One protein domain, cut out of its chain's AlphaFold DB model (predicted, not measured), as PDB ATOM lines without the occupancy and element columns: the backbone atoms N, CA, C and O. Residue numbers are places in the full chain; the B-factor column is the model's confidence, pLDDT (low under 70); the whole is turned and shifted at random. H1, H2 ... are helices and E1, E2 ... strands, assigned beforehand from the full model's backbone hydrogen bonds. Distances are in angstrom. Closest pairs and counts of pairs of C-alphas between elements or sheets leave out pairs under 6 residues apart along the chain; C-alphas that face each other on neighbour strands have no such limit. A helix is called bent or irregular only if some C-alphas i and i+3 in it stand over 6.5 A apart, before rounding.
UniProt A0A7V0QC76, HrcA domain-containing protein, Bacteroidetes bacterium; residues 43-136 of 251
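Overview. This is residues 43 to 136 of the 251 residues of the protein "HrcA domain-containing protein" of Bacteroidetes bacterium (UniProt A0A7V0QC76). A strongly twisted sheet of three strands makes one wall, with helix H1 along its edge strand E1 over one face and the other face bare. On the same side the helical hairpin of H2 and H3 stands farther out, and short H4 comes near E3. The 94 printed residues hold three named strands, then four named helices; E1, E2, E3 is the sheet's order and a meander, each strand the antiparallel neighbour of the one before. The class is mixed, helices and strands; the whole is compact, radius of gyration of the C-alphas 12.5 A, spans 33 by 28 by 21 A.

Arrangement. E1, residues 46 to 55, and E2, residues 58 to 65, form an antiparallel hairpin, N 52 and O 60 within hydrogen-bond range at 2.8 A. E2 and E3, residues 70 to 76, form another, N 61 and O 73 at 2.8 A. H1, residues 83 to 97, is on the sheet over E1, height 8.0 A; their closest C-alphas, of Lys 48 and Asn 94, are 5.8 A apart. H2, residues 102 to 116, only grazes the sheet with residues 102 to 105. H2 and H3, residues 122 to 129, touch at a steep tilt of 41 degrees, opposite ways; their closest C-alphas, of Asp 110 and Ile 128, are 5.4 A apart. H4, residues 131 to 134, is apart from H1. Every O i to N i+4 pair is within hydrogen-bond range in H1 and H3, 7 of 11 in H2; H4 is too short for one.

Along the chain. E1 begins at C-alpha 46 (148.072, 175.405, 179.638) and is 26.5 A long; H1 is 20.7 A. H2, 20.3 A, is irregular: C-alphas 107 and 110 are 7.8 A apart. H4 ends at C-alpha 134 (136.595, 169.294, 177.534).

Size, cuts and confidence. The C-alphas farthest apart, of Ser 67 and Gly 119, are 35.3 A apart. The printed part has no cut and no long link; residues 117 to 121 have pLDDT under 70.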
ATOM      1  N   ALA A  43     142.952 177.652 187.222       76.94
ATOM      2  CA  ALA A  43     144.067 178.586 187.387       76.94
ATOM      3  C   ALA A  43     145.363 178.103 186.711       76.94
ATOM      4  O   ALA A  43     146.310 178.878 186.569       76.94
ATOM      5  N   GLY A  44     145.407 176.835 186.298       84.06
ATOM      6  CA  GLY A  44     146.544 176.226 185.629       84.06
ATOM      7  C   GLY A  44     146.818 176.859 184.277       84.06
ATOM      8  O   GLY A  44     145.893 177.130 183.510       84.06
ATOM      9  N   ILE A  45     148.102 177.089 184.004       91.06
ATOM     10  CA  ILE A  45     148.564 177.589 182.709       91.06
ATOM     11  C   ILE A  45     148.710 176.389 181.787       91.06
ATOM     12  O   ILE A  45     149.428 175.441 182.105       91.06
ATOM     13  N   PHE A  46     148.001 176.423 180.666       93.25
ATOM     14  CA  PHE A  46     148.072 175.405 179.638       93.25
ATOM     15  C   PHE A  46     149.442 175.438 178.954       93.25
ATOM     16  O   PHE A  46     149.845 176.460 178.402       93.25
ATOM     17  N   GLU A  47     150.156 174.315 178.988       94.50
ATOM     18  CA  GLU A  47     151.474 174.175 178.370       94.50
ATOM     19  C   GLU A  47     151.351 173.525 176.993       94.50
ATOM     20  O   GLU A  47     151.785 174.098 175.991       94.50
ATOM     21  N   LYS A  48     150.751 172.331 176.941       95.50
ATOM     22  CA  LYS A  48     150.707 171.504 175.734       95.50
ATOM     23  C   LYS A  48     149.526 170.540 175.745       95.50
ATOM     24  O   LYS A  48     149.145 170.022 176.787       95.50
ATOM     25  N   LEU A  49     148.990 170.251 174.568       95.25
ATOM     26  CA  LEU A  49     147.974 169.244 174.298       95.25
ATOM     27  C   LEU A  49     148.484 168.263 173.247       95.25
ATOM     28  O   LEU A  49     149.036 168.662 172.216       95.25
ATOM     29  N   GLU A  50     148.243 166.982 173.492       94.69
ATOM     30  CA  GLU A  50     148.482 165.896 172.546       94.69
ATOM     31  C   GLU A  50     147.192 165.120 172.293       94.69
ATOM     32  O   GLU A  50     146.358 164.967 173.186       94.69
ATOM     33  N   LEU A  51     147.028 164.640 171.060       93.69
ATOM     34  CA  LEU A  51     145.889 163.829 170.643       93.69
ATOM     35  C   LEU A  51     146.387 162.459 170.204       93.69
ATOM     36  O   LEU A  51     147.026 162.327 169.161       93.69
ATOM     37  N   VAL A  52     146.087 161.442 171.005       92.44
ATOM     38  CA  VAL A  52     146.556 160.073 170.807       92.44
ATOM     39  C   VAL A  52     145.375 159.201 170.375       92.44
ATOM     40  O   VAL A  52     144.466 158.963 171.173       92.44
ATOM     41  N   PRO A  53     145.338 158.718 169.122       90.25
ATOM     42  CA  PRO A  53     144.284 157.812 168.681       90.25
ATOM     43  C   PRO A  53     144.429 156.455 169.376       90.25
ATOM     44  O   PRO A  53     145.543 155.948 169.513       90.25
ATOM     45  N   ILE A  54     143.305 155.857 169.773       87.75
ATOM     46  CA  ILE A  54     143.276 154.546 170.434       87.75
ATOM     47  C   ILE A  54     142.755 153.486 169.473       87.75
ATOM     48  O   ILE A  54     143.519 152.666 168.971       87.75
ATOM     49  N   SER A  55     141.457 153.518 169.182       83.62
ATOM     50  CA  SER A  55     140.806 152.597 168.253       83.62
ATOM     51  C   SER A  55     139.496 153.190 167.740       83.62
ATOM     52  O   SER A  55     138.811 153.929 168.451       83.62
ATOM     53  N   GLY A  56     139.156 152.879 166.487       82.19
ATOM     54  CA  GLY A  56     137.950 153.390 165.838       82.19
ATOM     55  C   GLY A  56     137.891 154.917 165.861       82.19
ATOM     56  O   GLY A  56     138.716 155.588 165.245       82.19
ATOM     57  N   ASN A  57     136.912 155.454 166.583       85.69
ATOM     58  CA  ASN A  57     136.674 156.884 166.738       85.69
ATOM     59  C   ASN A  57     137.091 157.445 168.113       85.69
ATOM     60  O   ASN A  57     136.793 158.598 168.427       85.69
ATOM     61  N   ARG A  58     137.773 156.647 168.942       89.88
ATOM     62  CA  ARG A  58     138.238 157.062 170.269       89.88
ATOM     63  C   ARG A  58     139.627 157.679 170.202       89.88
ATOM     64  O   ARG A  58     140.560 157.093 169.648       89.88
ATOM     65  N   THR A  59     139.768 158.845 170.818       91.19
ATOM     66  CA  THR A  59     141.022 159.601 170.897       91.19
ATOM     67  C   THR A  59     141.244 160.064 172.329       91.19
ATOM     68  O   THR A  59     140.364 160.681 172.921       91.19
ATOM     69  N   LEU A  60     142.424 159.804 172.886       92.25
ATOM     70  CA  LEU A  60     142.847 160.410 174.142       92.25
ATOM     71  C   LEU A  60     143.382 161.815 173.878       92.25
ATOM     72  O   LEU A  60     144.287 162.005 173.070       92.25
ATOM     73  N   MET A  61     142.846 162.787 174.598       92.81
ATOM     74  CA  MET A  61     143.436 164.104 174.744       92.81
ATOM     75  C   MET A  61     144.281 164.127 176.013       92.81
ATOM     76  O   MET A  61     143.762 163.909 177.107       92.81
ATOM     77  N   VAL A  62     145.572 164.400 175.869       92.75
ATOM     78  CA  VAL A  62     146.506 164.559 176.986       92.75
ATOM     79  C   VAL A  62     146.832 166.039 177.113       92.75
ATOM     80  O   VAL A  62     147.478 166.616 176.244       92.75
ATOM     81  N   LEU A  63     146.353 166.660 178.184       91.00
ATOM     82  CA  LEU A  63     146.525 168.071 178.497       91.00
ATOM     83  C   LEU A  63     147.598 168.224 179.575       91.00
ATOM     84  O   LEU A  63     147.437 167.715 180.681       91.00
ATOM     85  N   LYS A  64     148.669 168.950 179.277       91.00
ATOM     86  CA  LYS A  64     149.752 169.273 180.202       91.00
ATOM     87  C   LYS A  64     149.677 170.742 180.606       91.00
ATOM     88  O   LYS A  64     149.478 171.621 179.763       91.00
ATOM     89  N   LEU A  65     149.858 170.998 181.895       89.31
ATOM     90  CA  LEU A  65     149.981 172.331 182.470       89.31
ATOM     91  C   LEU A  65     151.437 172.643 182.808       89.31
ATOM     92  O   LEU A  65     152.193 171.735 183.142       89.31
ATOM     93  N   SER A  66     151.790 173.929 182.845       89.25
ATOM     94  CA  SER A  66     153.141 174.383 183.215       89.25
ATOM     95  C   SER A  66     153.540 174.008 184.645       89.25
ATOM     96  O   SER A  66     154.716 174.041 184.986       89.25
ATOM     97  N   SER A  67     152.573 173.640 185.489       80.12
ATOM     98  CA  SER A  67     152.820 173.066 186.813       80.12
ATOM     99  C   SER A  67     153.325 171.622 186.793       80.12
ATOM    100  O   SER A  67     153.611 171.079 187.853       80.12
ATOM    101  N   GLY A  68     153.367 170.973 185.627       81.19
ATOM    102  CA  GLY A  68     153.635 169.543 185.488       81.19
ATOM    103  C   GLY A  68     152.391 168.662 185.634       81.19
ATOM    104  O   GLY A  68     152.453 167.474 185.327       81.19
ATOM    105  N   LEU A  69     151.242 169.224 186.035       80.88
ATOM    106  CA  LEU A  69     149.986 168.478 186.093       80.88
ATOM    107  C   LEU A  69     149.549 168.036 184.694       80.88
ATOM    108  O   LEU A  69     149.543 168.824 183.746       80.88
ATOM    109  N   VAL A  70     149.117 166.778 184.599       83.94
ATOM    110  CA  VAL A  70     148.593 166.180 183.370       83.94
ATOM    111  C   VAL A  70     147.151 165.740 183.591       83.94
ATOM    112  O   VAL A  70     146.830 165.089 184.585       83.94
ATOM    113  N   LYS A  71     146.275 166.079 182.648       82.06
ATOM    114  CA  LYS A  71     144.891 165.616 182.597       82.06
ATOM    115  C   LYS A  71     144.662 164.862 181.295       82.06
ATOM    116  O   LYS A  71     144.896 165.394 180.214       82.06
ATOM    117  N   THR A  72     144.158 163.641 181.409       86.00
ATOM    118  CA  THR A  72     143.814 162.804 180.259       86.00
ATOM    119  C   THR A  72     142.299 162.724 180.122       86.00
ATOM    120  O   THR A  72     141.609 162.424 181.096       86.00
ATOM    121  N   ILE A  73     141.784 162.991 178.923       87.38
ATOM    122  CA  ILE A  73     140.354 162.958 178.599       87.38
ATOM    123  C   ILE A  73     140.141 162.025 177.407       87.38
ATOM    124  O   ILE A  73     140.789 162.170 176.374       87.38
ATOM    125  N   MET A  74     139.241 161.053 177.549       88.56
ATOM    126  CA  MET A  74     138.822 160.198 176.440       88.56
ATOM    127  C   MET A  74     137.745 160.921 175.638       88.56
ATOM    128  O   MET A  74     136.691 161.247 176.170       88.56
ATOM    129  N   MET A  75     138.001 161.136 174.355       89.25
ATOM    130  CA  MET A  75     137.051 161.726 173.421       89.25
ATOM    131  C   MET A  75     136.527 160.648 172.481       89.25
ATOM    132  O   MET A  75     137.289 159.801 172.006       89.25
ATOM    133  N   THR A  76     135.237 160.718 172.172       87.50
ATOM    134  CA  THR A  76     134.622 159.932 171.100       87.50
ATOM    135  C   THR A  76     134.261 160.888 169.975       87.50
ATOM    136  O   THR A  76     133.559 161.867 170.201       87.50
ATOM    137  N   LEU A  77     134.796 160.641 168.782       84.00
ATOM    138  CA  LEU A  77     134.547 161.463 167.602       84.00
ATOM    139  C   LEU A  77     133.408 160.849 166.781       84.00
ATOM    140  O   LEU A  77     133.325 159.634 166.640       84.00
ATOM    141  N   ASP A  78     132.562 161.660 166.158       80.12
ATOM    142  CA  ASP A  78     131.479 161.137 165.299       80.12
ATOM    143  C   ASP A  78     131.979 160.686 163.914       80.12
ATOM    144  O   ASP A  78     131.211 160.324 163.029       80.12
ATOM    145  N   PHE A  79     133.291 160.741 163.700       76.31
ATOM    146  CA  PHE A  79     133.936 160.472 162.427       76.31
ATOM    147  C   PHE A  79     135.311 159.845 162.649       76.31
ATOM    148  O   PHE A  79     135.985 160.101 163.650       76.31
ATOM    149  N   GLN A  80     135.764 159.051 161.680       76.75
ATOM    150  CA  GLN A  80     137.160 158.627 161.651       76.75
ATOM    151  C   GLN A  80     138.050 159.793 161.224       76.75
ATOM    152  O   GLN A  80     137.744 160.534 160.284       76.75
ATOM    153  N   ILE A  81     139.173 159.952 161.916       79.62
ATOM    154  CA  ILE A  81     140.127 161.021 161.655       79.62
ATOM    155  C   ILE A  81     141.525 160.434 161.458       79.62
ATOM    156  O   ILE A  81     141.958 159.547 162.192       79.62
ATOM    157  N   SER A  82     142.242 160.922 160.445       86.06
ATOM    158  CA  SER A  82     143.625 160.511 160.213       86.06
ATOM    159  C   SER A  82     144.550 161.085 161.291       86.06
ATOM    160  O   SER A  82     144.320 162.177 161.819       86.06
ATOM    161  N   ARG A  83     145.655 160.381 161.572       86.25
ATOM    162  CA  ARG A  83     146.705 160.865 162.490       86.25
ATOM    163  C   ARG A  83     147.234 162.241 162.085       86.25
ATOM    164  O   ARG A  83     147.465 163.089 162.935       86.25
ATOM    165  N   GLU A  84     147.374 162.484 160.786       88.25
ATOM    166  CA  GLU A  84     147.839 163.766 160.250       88.25
ATOM    167  C   GLU A  84     146.908 164.932 160.626       88.25
ATOM    168  O   GLU A  84     147.370 166.000 161.043       88.25
ATOM    169  N   LYS A  85     145.587 164.720 160.555       87.12
ATOM    170  CA  LYS A  85     144.593 165.716 160.974       87.12
ATOM    171  C   LYS A  85     144.611 165.932 162.489       87.12
ATOM    172  O   LYS A  85     144.509 167.081 162.920       87.12
ATOM    173  N   LEU A  86     144.789 164.878 163.292       89.88
ATOM    174  CA  LEU A  86     144.966 165.004 164.747       89.88
ATOM    175  C   LEU A  86     146.208 165.833 165.087       89.88
ATOM    176  O   LEU A  86     146.103 166.800 165.839       89.88
ATOM    177  N   ASN A  87     147.350 165.530 164.468       91.25
ATOM    178  CA  ASN A  87     148.599 166.264 164.673       91.25
ATOM    179  C   ASN A  87     148.466 167.736 164.268       91.25
ATOM    180  O   ASN A  87     148.890 168.631 164.999       91.25
ATOM    181  N   THR A  88     147.828 168.001 163.126       90.88
ATOM    182  CA  THR A  88     147.571 169.368 162.655       90.88
ATOM    183  C   THR A  88     146.667 170.129 163.623       90.88
ATOM    184  O   THR A  88     146.956 171.280 163.950       90.88
ATOM    185  N   THR A  89     145.613 169.482 164.127       91.00
ATOM    186  CA  THR A  89     144.698 170.067 165.117       91.00
ATOM    187  C   THR A  89     145.427 170.372 166.421       91.00
ATOM    188  O   THR A  89     145.356 171.498 166.906       91.00
ATOM    189  N   ALA A  90     146.182 169.410 166.961       93.75
ATOM    190  CA  ALA A  90     146.959 169.594 168.183       93.75
ATOM    191  C   ALA A  90     147.949 170.760 168.044       93.75
ATOM    192  O   ALA A  90     148.042 171.602 168.933       93.75
ATOM    193  N   ARG A  91     148.634 170.876 166.897       93.94
ATOM    194  CA  ARG A  91     149.530 172.005 166.605       93.94
ATOM    195  C   ARG A  91     148.799 173.349 166.643       93.94
ATOM    196  O   ARG A  91     149.306 174.284 167.255       93.94
ATOM    197  N   ILE A  92     147.619 173.442 166.025       92.25
ATOM    198  CA  ILE A  92     146.804 174.667 166.024       92.25
ATOM    199  C   ILE A  92     146.376 175.041 167.447       92.25
ATOM    200  O   ILE A  92     146.540 176.192 167.847       92.25
ATOM    201  N   LEU A  93     145.862 174.078 168.216       93.25
ATOM    202  CA  LEU A  93     145.440 174.301 169.600       93.25
ATOM    203  C   LEU A  93     146.616 174.767 170.463       93.25
ATOM    204  O   LEU A  93     146.507 175.778 171.149       93.25
ATOM    205  N   ASN A  94     147.767 174.099 170.361       95.81
ATOM    206  CA  ASN A  94     148.980 174.488 171.079       95.81
ATOM    207  C   ASN A  94     149.422 175.913 170.725       95.81
ATOM    208  O   ASN A  94     149.670 176.711 171.620       95.81
ATOM    209  N   GLN A  95     149.446 176.270 169.439       94.12
ATOM    210  CA  GLN A  95     149.844 177.609 168.999       94.12
ATOM    211  C   GLN A  95     148.901 178.713 169.508       94.12
ATOM    212  O   GLN A  95     149.339 179.837 169.740       94.12
ATOM    213  N   ARG A  96     147.601 178.425 169.634       92.19
ATOM    214  CA  ARG A  96     146.584 179.429 169.986       92.19
ATOM    215  C   ARG A  96     146.313 179.545 171.477       92.19
ATOM    216  O   ARG A  96     145.863 180.605 171.911       92.19
ATOM    217  N   LEU A  97     146.516 178.461 172.218       94.25
ATOM    218  CA  LEU A  97     146.074 178.353 173.602       94.25
ATOM    219  C   LEU A  97     147.238 178.316 174.598       94.25
ATOM    220  O   LEU A  97     147.015 178.652 175.759       94.25
ATOM    221  N   SER A  98     148.447 177.891 174.194       95.88
ATOM    222  CA  SER A  98     149.589 177.743 175.118       95.88
ATOM    223  C   SER A  98     149.912 179.060 175.830       95.88
ATOM    224  O   SER A  98     149.849 180.135 175.235       95.88
ATOM    225  N   GLY A  99     150.212 178.972 177.125       94.56
ATOM    226  CA  GLY A  99     150.461 180.115 178.005       94.56
ATOM    227  C   GLY A  99     149.208 180.721 178.646       94.56
ATOM    228  O   GLY A  99     149.336 181.524 179.569       94.56
ATOM    229  N   LEU A 100     148.003 180.324 178.227       93.94
ATOM    230  CA  LEU A 100     146.753 180.827 178.803       93.94
ATOM    231  C   LEU A 100     146.301 179.998 180.005       93.94
ATOM    232  O   LEU A 100     146.587 178.803 180.110       93.94
ATOM    233  N   LYS A 101     145.522 180.614 180.898       91.19
ATOM    234  CA  LYS A 101     144.842 179.875 181.970       91.19
ATOM    235  C   LYS A 101     143.706 179.033 181.390       91.19
ATOM    236  O   LYS A 101     142.979 179.497 180.516       91.19
ATOM    237  N   LEU A 102     143.474 177.835 181.927       88.88
ATOM    238  CA  LEU A 102     142.379 176.969 181.466       88.88
ATOM    239  C   LEU A 102     140.998 177.640 181.554       88.88
ATOM    240  O   LEU A 102     140.170 177.450 180.667       88.88
ATOM    241  N   GLY A 103     140.754 178.467 182.577       87.31
ATOM    242  CA  GLY A 103     139.512 179.243 182.662       87.31
ATOM    243  C   GLY A 103     139.361 180.309 181.584       87.31
ATOM    244  O   GLY A 103     138.257 180.515 181.088       87.31
ATOM    245  N   GLU A 104     140.464 180.923 181.164       90.88
ATOM    246  CA  GLU A 104     140.459 181.854 180.037       90.88
ATOM    247  C   GLU A 104     140.203 181.110 178.722       90.88
ATOM    248  O   GLU A 104     139.417 181.571 177.898       90.88
ATOM    249  N   ILE A 105     140.812 179.932 178.544       91.81
ATOM    250  CA  ILE A 105     140.569 179.077 177.378       91.81
ATOM    251  C   ILE A 105     139.083 178.735 177.287       91.81
ATOM    252  O   ILE A 105     138.488 178.993 176.246       91.81
ATOM    253  N   LYS A 106     138.459 178.253 178.373       88.50
ATOM    254  CA  LYS A 106     137.018 177.935 178.393       88.50
ATOM    255  C   LYS A 106     136.159 179.112 177.909       88.50
ATOM    256  O   LYS A 106     135.240 178.913 177.129       88.50
ATOM    257  N   GLN A 107     136.489 180.338 178.318       89.06
ATOM    258  CA  GLN A 107     135.725 181.541 177.958       89.06
ATOM    259  C   GLN A 107     136.013 182.077 176.547       89.06
ATOM    260  O   GLN A 107     135.160 182.734 175.956       89.06
ATOM    261  N   THR A 108     137.212 181.840 176.007       91.75
ATOM    262  CA  THR A 108     137.695 182.518 174.785       91.75
ATOM    263  C   THR A 108     137.948 181.582 173.605       91.75
ATOM    264  O   THR A 108     138.257 182.054 172.511       91.75
ATOM    265  N   ILE A 109     137.815 180.265 173.780       89.88
ATOM    266  CA  ILE A 109     138.154 179.265 172.757       89.88
ATOM    267  C   ILE A 109     137.398 179.459 171.443       89.88
ATOM    268  O   ILE A 109     138.018 179.362 170.385       89.88
ATOM    269  N   ASP A 110     136.109 179.803 171.489       88.44
ATOM    270  CA  ASP A 110     135.337 180.108 170.283       88.44
ATOM    271  C   ASP A 110     135.976 181.275 169.513       88.44
ATOM    272  O   ASP A 110     136.369 181.111 168.359       88.44
ATOM    273  N   GLN A 111     136.206 182.411 170.176       89.75
ATOM    274  CA  GLN A 111     136.828 183.594 169.567       89.75
ATOM    275  C   GLN A 111     138.233 183.297 169.023       89.75
ATOM    276  O   GLN A 111     138.590 183.738 167.930       89.75
ATOM    277  N   ARG A 112     139.030 182.520 169.765       88.88
ATOM    278  CA  ARG A 112     140.417 182.186 169.411       88.88
ATOM    279  C   ARG A 112     140.524 181.232 168.222       88.88
ATOM    280  O   ARG A 112     141.557 181.235 167.547       88.88
ATOM    281  N   LEU A 113     139.491 180.430 167.956       86.25
ATOM    282  CA  LEU A 113     139.491 179.415 166.897       86.25
ATOM    283  C   LEU A 113     138.580 179.755 165.700       86.25
ATOM    284  O   LEU A 113     138.771 179.177 164.629       86.25
ATOM    285  N   ARG A 114     137.661 180.724 165.824       76.56
ATOM    286  CA  ARG A 114     136.637 181.071 164.812       76.56
ATOM    287  C   ARG A 114     137.188 181.347 163.405       76.56
ATOM    288  O   ARG A 114     136.609 180.896 162.423       76.56
ATOM    289  N   ASN A 115     138.333 182.025 163.293       72.38
ATOM    290  CA  ASN A 115     138.933 182.400 161.999       72.38
ATOM    291  C   ASN A 115     139.656 181.245 161.281       72.38
ATOM    292  O   ASN A 115     140.112 181.404 160.152       72.38
ATOM    293  N   ILE A 116     139.788 180.083 161.927       72.75
ATOM    294  CA  ILE A 116     140.446 178.893 161.366       72.75
ATOM    295  C   ILE A 116     139.413 177.973 160.694       72.75
ATOM    296  O   ILE A 116     139.743 177.209 159.787       72.75
ATOM    297  N   SER A 117     138.142 178.099 161.082       59.34
ATOM    298  CA  SER A 117     137.023 177.260 160.643       59.34
ATOM    299  C   SER A 117     136.652 177.415 159.158       59.34
ATOM    300  O   SER A 117     135.935 176.577 158.619       59.34
ATOM    301  N   GLY A 118     137.155 178.449 158.474       50.84
ATOM    302  CA  GLY A 118     136.759 178.862 157.118       50.84
ATOM    303  C   GLY A 118     137.211 177.979 155.943       50.84
ATOM    304  O   GLY A 118     137.301 178.477 154.828       50.84
ATOM    305  N   GLY A 119     137.503 176.690 156.140       51.44
ATOM    306  CA  GLY A 119     137.781 175.799 155.001       51.44
ATOM    307  C   GLY A 119     138.474 174.474 155.311       51.44
ATOM    308  O   GLY A 119     138.563 173.614 154.439       51.44
ATOM    309  N   ARG A 120     138.969 174.265 156.539       51.50
ATOM    310  CA  ARG A 120     139.628 173.017 156.961       51.50
ATOM    311  C   ARG A 120     139.356 172.728 158.444       51.50
ATOM    312  O   ARG A 120     140.028 173.287 159.300       51.50
ATOM    313  N   GLY A 121     138.451 171.795 158.756       59.59
ATOM    314  CA  GLY A 121     138.549 171.021 160.006       59.59
ATOM    315  C   GLY A 121     137.269 170.860 160.824       59.59
ATOM    316  O   GLY A 121     137.037 171.589 161.783       59.59
ATOM    317  N   ASN A 122     136.537 169.783 160.544       72.50
ATOM    318  CA  ASN A 122     135.578 169.148 161.459       72.50
ATOM    319  C   ASN A 122     136.073 169.053 162.922       72.50
ATOM    320  O   ASN A 122     135.284 169.208 163.849       72.50
ATOM    321  N   MET A 123     137.378 168.862 163.136       83.38
ATOM    322  CA  MET A 123     137.968 168.735 164.472       83.38
ATOM    323  C   MET A 123     138.036 170.054 165.258       83.38
ATOM    324  O   MET A 123     137.751 170.060 166.450       83.38
ATOM    325  N   ILE A 124     138.367 171.187 164.627       86.81
ATOM    326  CA  ILE A 124     138.375 172.486 165.329       86.81
ATOM    327  C   ILE A 124     136.955 172.844 165.768       86.81
ATOM    328  O   ILE A 124     136.741 173.254 166.906       86.81
ATOM    329  N   GLN A 125     135.973 172.590 164.901       85.62
ATOM    330  CA  GLN A 125     134.569 172.781 165.242       85.62
ATOM    331  C   GLN A 125     134.113 171.865 166.388       85.62
ATOM    332  O   GLN A 125     133.320 172.307 167.216       85.62
ATOM    333  N   PHE A 126     134.614 170.626 166.456       87.38
ATOM    334  CA  PHE A 126     134.388 169.730 167.595       87.38
ATOM    335  C   PHE A 126     134.917 170.344 168.898       87.38
ATOM    336  O   PHE A 126     134.166 170.424 169.861       87.38
ATOM    337  N   PHE A 127     136.150 170.863 168.919       88.25
ATOM    338  CA  PHE A 127     136.711 171.518 170.110       88.25
ATOM    339  C   PHE A 127     135.944 172.768 170.539       88.25
ATOM    340  O   PHE A 127     135.788 172.992 171.732       88.25
ATOM    341  N   ILE A 128     135.459 173.569 169.585       88.31
ATOM    342  CA  ILE A 128     134.620 174.735 169.890       88.31
ATOM    343  C   ILE A 128     133.294 174.283 170.515       88.31
ATOM    344  O   ILE A 128     132.890 174.821 171.538       88.31
ATOM    345  N   LYS A 129     132.627 173.280 169.925       87.88
ATOM    346  CA  LYS A 129     131.333 172.774 170.416       87.88
ATOM    347  C   LYS A 129     131.446 172.088 171.777       87.88
ATOM    348  O   LYS A 129     130.598 172.306 172.628       87.88
ATOM    349  N   GLN A 130     132.502 171.300 171.974       88.06
ATOM    350  CA  GLN A 130     132.747 170.531 173.196       88.06
ATOM    351  C   GLN A 130     133.624 171.276 174.205       88.06
ATOM    352  O   GLN A 130     134.093 170.681 175.172       88.06
ATOM    353  N   ALA A 131     133.865 172.572 174.000       85.62
ATOM    354  CA  ALA A 131     134.708 173.388 174.864       85.62
ATOM    355  C   ALA A 131     134.272 173.334 176.331       85.62
ATOM    356  O   ALA A 131     135.105 173.156 177.223       85.62
ATOM    357  N   ASP A 132     132.966 173.463 176.566       83.19
ATOM    358  CA  ASP A 132     132.413 173.489 177.914       83.19
ATOM    359  C   ASP A 132     132.648 172.188 178.667       83.19
ATOM    360  O   ASP A 132     132.875 172.253 179.869       83.19
ATOM    361  N   GLU A 133     132.648 171.046 177.974       84.50
ATOM    362  CA  GLU A 133     132.889 169.718 178.546       84.50
ATOM    363  C   GLU A 133     134.392 169.420 178.673       84.50
ATOM    364  O   GLU A 133     134.874 169.061 179.747       84.50
ATOM    365  N   LEU A 134     135.164 169.624 177.600       84.25
ATOM    366  CA  LEU A 134     136.595 169.294 177.534       84.25
ATOM    367  C   LEU A 134     137.455 170.161 178.457       84.25
ATOM    368  O   LEU A 134     138.499 169.706 178.931       84.25
ATOM    369  N   PHE A 135     137.026 171.400 178.705       81.19
ATOM    370  CA  PHE A 135     137.672 172.315 179.643       81.19
ATOM    371  C   PHE A 135     136.857 172.492 180.934       81.19
ATOM    372  O   PHE A 135     137.071 173.456 181.680       81.19
ATOM    373  N   ASN A 136     135.937 171.559 181.231       78.00
ATOM    374  CA  ASN A 136     135.305 171.492 182.542       78.00
ATOM    375  C   ASN A 136     136.233 170.812 183.546       78.00
ATOM    376  O   ASN A 136     136.349 169.589 183.585       78.00
TER     377      ASN A 136